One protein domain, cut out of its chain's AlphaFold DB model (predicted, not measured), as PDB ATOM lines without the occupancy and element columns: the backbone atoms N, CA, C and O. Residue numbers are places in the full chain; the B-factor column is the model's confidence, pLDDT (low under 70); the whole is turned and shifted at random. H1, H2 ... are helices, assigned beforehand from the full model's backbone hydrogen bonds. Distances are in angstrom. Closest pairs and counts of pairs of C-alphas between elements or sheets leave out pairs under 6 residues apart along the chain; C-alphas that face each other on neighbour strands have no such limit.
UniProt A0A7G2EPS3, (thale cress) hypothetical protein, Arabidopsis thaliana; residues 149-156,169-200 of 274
ATOM      1  N   ASP A 149     -21.956  12.449 -43.831       96.56
ATOM      2  CA  ASP A 149     -23.152  12.686 -43.014       96.56
ATOM      3  C   ASP A 149     -22.885  12.449 -41.524       96.56
ATOM      4  O   ASP A 149     -23.349  13.220 -40.688       96.56
ATOM      5  N   GLN A 150     -22.081  11.434 -41.194       95.62
ATOM      6  CA  GLN A 150     -21.673  11.157 -39.819       95.62
ATOM      7  C   GLN A 150     -20.787  12.274 -39.257       95.62
ATOM      8  O   GLN A 150     -21.050  12.762 -38.162       95.62
ATOM      9  N   ILE A 151     -19.806  12.751 -40.031       96.50
ATOM     10  CA  ILE A 151     -18.968  13.896 -39.636       96.50
ATOM     11  C   ILE A 151     -19.837  15.144 -39.428       96.50
ATOM     12  O   ILE A 151     -19.660  15.885 -38.464       96.50
ATOM     13  N   MET A 152     -20.798  15.387 -40.321       97.94
ATOM     14  CA  MET A 152     -21.729  16.507 -40.186       97.94
ATOM     15  C   MET A 152     -22.578  16.399 -38.917       97.94
ATOM     16  O   MET A 152     -22.816  17.423 -38.278       97.94
ATOM     17  N   GLU A 153     -23.019  15.198 -38.538       97.56
ATOM     18  CA  GLU A 153     -23.762  14.971 -37.296       97.56
ATOM     19  C   GLU A 153     -22.889  15.218 -36.059       97.56
ATOM     20  O   GLU A 153     -23.280  15.983 -35.179       97.56
ATOM     21  N   GLU A 154     -21.662  14.696 -36.036       96.81
ATOM     22  CA  GLU A 154     -20.697  14.951 -34.957       96.81
ATOM     23  C   GLU A 154     -20.421  16.458 -34.784       96.81
ATOM     24  O   GLU A 154     -20.414  16.985 -33.668       96.81
ATOM     25  N   LEU A 155     -20.278  17.201 -35.887       97.62
ATOM     26  CA  LEU A 155     -20.118  18.659 -35.844       97.62
ATOM     27  C   LEU A 155     -21.361  19.376 -35.279       97.62
ATOM     28  O   LEU A 155     -21.221  20.404 -34.600       97.62
ATOM     29  N   ARG A 156     -22.576  18.856 -35.507       98.19
ATOM     30  CA  ARG A 156     -23.803  19.390 -34.881       98.19
ATOM     31  C   ARG A 156     -23.799  19.152 -33.382       98.19
ATOM     32  O   ARG A 156     -24.105  20.077 -32.631       98.19
ATOM     33  N   THR A 169     -26.428  35.090 -21.353       98.31
ATOM     34  CA  THR A 169     -25.759  36.127 -22.155       98.31
ATOM     35  C   THR A 169     -24.660  35.513 -23.017       98.31
ATOM     36  O   THR A 169     -24.537  35.808 -24.211       98.31
ATOM     37  N   GLU A 170     -23.885  34.604 -22.427       98.44
ATOM     38  CA  GLU A 170     -22.862  33.855 -23.146       98.44
ATOM     39  C   GLU A 170     -23.495  32.917 -24.181       98.44
ATOM     40  O   GLU A 170     -23.073  32.921 -25.339       98.44
ATOM     41  N   SER A 171     -24.547  32.173 -23.812       98.25
ATOM     42  CA  SER A 171     -25.259  31.285 -24.743       98.25
ATOM     43  C   SER A 171     -25.787  32.051 -25.960       98.25
ATOM     44  O   SER A 171     -25.582  31.616 -27.095       98.25
ATOM     45  N   ALA A 172     -26.393  33.229 -25.760       98.31
ATOM     46  CA  ALA A 172     -26.850  34.086 -26.857       98.31
ATOM     47  C   ALA A 172     -25.691  34.521 -27.772       98.31
ATOM     48  O   ALA A 172     -25.795  34.431 -28.997       98.31
ATOM     49  N   THR A 173     -24.561  34.917 -27.182       98.56
ATOM     50  CA  THR A 173     -23.357  35.314 -27.927       98.56
ATOM     51  C   THR A 173     -22.788  34.149 -28.744       98.56
ATOM     52  O   THR A 173     -22.442  34.319 -29.914       98.56
ATOM     53  N   ARG A 174     -22.717  32.944 -28.165       98.44
ATOM     54  CA  ARG A 174     -22.231  31.738 -28.855       98.44
ATOM     55  C   ARG A 174     -23.157  31.327 -29.997       98.44
ATOM     56  O   ARG A 174     -22.669  31.067 -31.093       98.44
ATOM     57  N   LYS A 175     -24.477  31.361 -29.786       98.56
ATOM     58  CA  LYS A 175     -25.476  31.114 -30.842       98.56
ATOM     59  C   LYS A 175     -25.322  32.086 -32.008       98.56
ATOM     60  O   LYS A 175     -25.338  31.659 -33.156       98.56
ATOM     61  N   GLN A 176     -25.100  33.372 -31.732       98.44
ATOM     62  CA  GLN A 176     -24.868  34.360 -32.787       98.44
ATOM     63  C   GLN A 176     -23.619  34.035 -33.621       98.44
ATOM     64  O   GLN A 176     -23.657  34.156 -34.844       98.44
ATOM     65  N   ARG A 177     -22.525  33.588 -32.986       98.19
ATOM     66  CA  ARG A 177     -21.312  33.160 -33.704       98.19
ATOM     67  C   ARG A 177     -21.557  31.929 -34.572       98.19
ATOM     68  O   ARG A 177     -21.095  31.909 -35.707       98.19
ATOM     69  N   VAL A 178     -22.300  30.944 -34.064       98.06
ATOM     70  CA  VAL A 178     -22.681  29.743 -34.827       98.06
ATOM     71  C   VAL A 178     -23.486  30.129 -36.065       98.06
ATOM     72  O   VAL A 178     -23.073  29.784 -37.165       98.06
ATOM     73  N   ILE A 179     -24.532  30.952 -35.920       98.25
ATOM     74  CA  ILE A 179     -25.353  31.428 -37.050       98.25
ATOM     75  C   ILE A 179     -24.492  32.146 -38.103       98.25
ATOM     76  O   ILE A 179     -24.656  31.943 -39.303       98.25
ATOM     77  N   GLN A 180     -23.536  32.977 -37.673       98.19
ATOM     78  CA  GLN A 180     -22.606  33.645 -38.590       98.19
ATOM     79  C   GLN A 180     -21.634  32.682 -39.291       98.19
ATOM     80  O   GLN A 180     -21.143  33.004 -40.373       98.19
ATOM     81  N   GLY A 181     -21.297  31.550 -38.673       97.00
ATOM     82  CA  GLY A 181     -20.478  30.498 -39.277       97.00
ATOM     83  C   GLY A 181     -21.274  29.638 -40.258       97.00
ATOM     84  O   GLY A 181     -20.790  29.353 -41.350       97.00
ATOM     85  N   GLU A 182     -22.512  29.291 -39.908       96.56
ATOM     86  CA  GLU A 182     -23.451  28.568 -40.774       96.56
ATOM     87  C   GLU A 182     -23.778  29.365 -42.036       96.56
ATOM     88  O   GLU A 182     -23.753  28.811 -43.126       96.56
ATOM     89  N   ALA A 183     -23.956  30.686 -41.920       97.31
ATOM     90  CA  ALA A 183     -24.124  31.573 -43.074       97.31
ATOM     91  C   ALA A 183     -22.919  31.580 -44.042       97.31
ATOM     92  O   ALA A 183     -23.018  32.133 -45.135       97.31
ATOM     93  N   ARG A 184     -21.774  31.014 -43.636       97.75
ATOM     94  CA  ARG A 184     -20.554  30.860 -44.446       97.75
ATOM     95  C   ARG A 184     -20.249  29.398 -44.784       97.75
ATOM     96  O   ARG A 184     -19.114  29.099 -45.149       97.75
ATOM     97  N   ASP A 185     -21.209  28.493 -44.594       97.19
ATOM     98  CA  ASP A 185     -21.057  27.061 -44.869       97.19
ATOM     99  C   ASP A 185     -19.848  26.431 -44.148       97.19
ATOM    100  O   ASP A 185     -19.187  25.510 -44.635       97.19
ATOM    101  N   LEU A 186     -19.518  26.934 -42.949       96.75
ATOM    102  CA  LEU A 186     -18.310  26.522 -42.230       96.75
ATOM    103  C   LEU A 186     -18.341  25.033 -41.848       96.75
ATOM    104  O   LEU A 186     -17.303  24.374 -41.872       96.75
ATOM    105  N   MET A 187     -19.524  24.488 -41.553       96.88
ATOM    106  CA  MET A 187     -19.691  23.067 -41.239       96.88
ATOM    107  C   MET A 187     -19.367  22.159 -42.427       96.88
ATOM    108  O   MET A 187     -18.578  21.232 -42.270       96.88
ATOM    109  N   SER A 188     -19.931  22.431 -43.611       97.38
ATOM    110  CA  SER A 188     -19.674  21.603 -44.795       97.38
ATOM    111  C   SER A 188     -18.215  21.690 -45.221       97.38
ATOM    112  O   SER A 188     -17.606  20.656 -45.482       97.38
ATOM    113  N   ASN A 189     -17.630  22.892 -45.186       98.00
ATOM    114  CA  ASN A 189     -16.209  23.091 -45.473       98.00
ATOM    115  C   ASN A 189     -15.321  22.306 -44.496       98.00
ATOM    116  O   ASN A 189     -14.335  21.699 -44.900       98.00
ATOM    117  N   THR A 190     -15.680  22.278 -43.210       97.44
ATOM    118  CA  THR A 190     -14.940  21.508 -42.200       97.44
ATOM    119  C   THR A 190     -15.071  20.004 -42.440       97.44
ATOM    120  O   THR A 190     -14.070  19.295 -42.387       97.44
ATOM    121  N   ALA A 191     -16.268  19.512 -42.767       97.25
ATOM    122  CA  ALA A 191     -16.475  18.104 -43.102       97.25
ATOM    123  C   ALA A 191     -15.653  17.676 -44.332       97.25
ATOM    124  O   ALA A 191     -15.041  16.608 -44.315       97.25
ATOM    125  N   ASP A 192     -15.566  18.534 -45.353       97.25
ATOM    126  CA  ASP A 192     -14.756  18.294 -46.553       97.25
ATOM    127  C   ASP A 192     -13.244  18.275 -46.269       97.25
ATOM    128  O   ASP A 192     -12.497  17.612 -46.985       97.25
ATOM    129  N   LEU A 193     -12.785  18.949 -45.210       96.81
ATOM    130  CA  LEU A 193     -11.393  18.890 -44.748       96.81
ATOM    131  C   LEU A 193     -11.109  17.657 -43.878       96.81
ATOM    132  O   LEU A 193     -10.018  17.092 -43.953       96.81
ATOM    133  N   ILE A 194     -12.074  17.231 -43.059       95.50
ATOM    134  CA  ILE A 194     -11.930  16.068 -42.172       95.50
ATOM    135  C   ILE A 194     -11.955  14.769 -42.975       95.50
ATOM    136  O   ILE A 194     -11.128  13.896 -42.731       95.50
ATOM    137  N   LEU A 195     -12.854  14.636 -43.952       95.62
ATOM    138  CA  LEU A 195     -13.014  13.408 -44.733       95.62
ATOM    139  C   LEU A 195     -11.691  12.878 -45.343       95.62
ATOM    140  O   LEU A 195     -11.365  11.712 -45.104       95.62
ATOM    141  N   PRO A 196     -10.873  13.682 -46.059       94.75
ATOM    142  CA  PRO A 196      -9.577  13.224 -46.559       94.75
ATOM    143  C   PRO A 196      -8.554  13.019 -45.436       94.75
ATOM    144  O   PRO A 196      -7.712  12.132 -45.542       94.75
ATOM    145  N   ALA A 197      -8.613  13.804 -44.355       92.88
ATOM    146  CA  ALA A 197      -7.718  13.628 -43.216       92.88
ATOM    147  C   ALA A 197      -7.936  12.265 -42.546       92.88
ATOM    148  O   ALA A 197      -6.962  11.568 -42.280       92.88
ATOM    149  N   VAL A 198      -9.194  11.855 -42.362       90.81
ATOM    150  CA  VAL A 198      -9.545  10.547 -41.797       90.81
ATOM    151  C   VAL A 198      -9.173   9.412 -42.746       90.81
ATOM    152  O   VAL A 198      -8.635   8.400 -42.303       90.81
ATOM    153  N   ALA A 199      -9.399   9.580 -44.052       89.31
ATOM    154  CA  ALA A 199      -8.983   8.593 -45.045       89.31
ATOM    155  C   ALA A 199      -7.460   8.363 -45.032       89.31
ATOM    156  O   ALA A 199      -7.010   7.231 -45.180       89.31
ATOM    157  N   ASN A 200      -6.675   9.420 -44.801       88.12
ATOM    158  CA  ASN A 200      -5.214   9.350 -44.724       88.12
ATOM    159  C   ASN A 200      -4.697   8.892 -43.353       88.12
ATOM    160  O   ASN A 200      -3.599   8.349 -43.271       88.12
TER     161      ASN A 200
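What this domain is: This is residues 149 to 156 and 169 to 200 of the 274 residues of the protein "(thale cress) hypothetical protein" of Arabidopsis thaliana (UniProt A0A7G2EPS3). Two longer helices, H2 and H3, meet near their ends as a wide V, and the short H1 packs on H3, while most of H2 sticks out free. The 40 printed residues hold three named helices, in the order H1, H2, H3, and no named strand: all helix, loose, radius of gyration of the C-alphas 12.3 A, spans 40 by 17 by 15 A.

Where its parts are: Find C-alpha 149 at (-23.152, 12.686, -43.014); from there H1 runs to residue 156. H2, residues 169 to 182, is 20.2 A long. H3, residues 186 to 200, covers 21.7 A and ends at (-5.214, 9.350, -44.724).

How they stand to each other: Look at Ile 151 and Ala 191, the closest C-alphas of H1 and H3, 6.0 A apart: these helices touch, opposite ways at a steep tilt of 53 degrees. H2 and H3 are close but not clearly touching, C-alphas 181 and 187 being closest at 7.7 A; they stand only just about perpendicular, at 71 degrees. H1 and H2 are apart. Every O i to N i+4 pair is within hydrogen-bond range in H1 and H2, and 9 of 11 in H3.

The domain as a whole: C-alphas 169 and 200, the two farthest apart, are 40.6 A apart. Residues 157 to 168 are not printed, a gap of 21.1 A between C-alphas 156 and 169; the link from H2 to H3 is tight. No printed residue is under 70 in pLDDT.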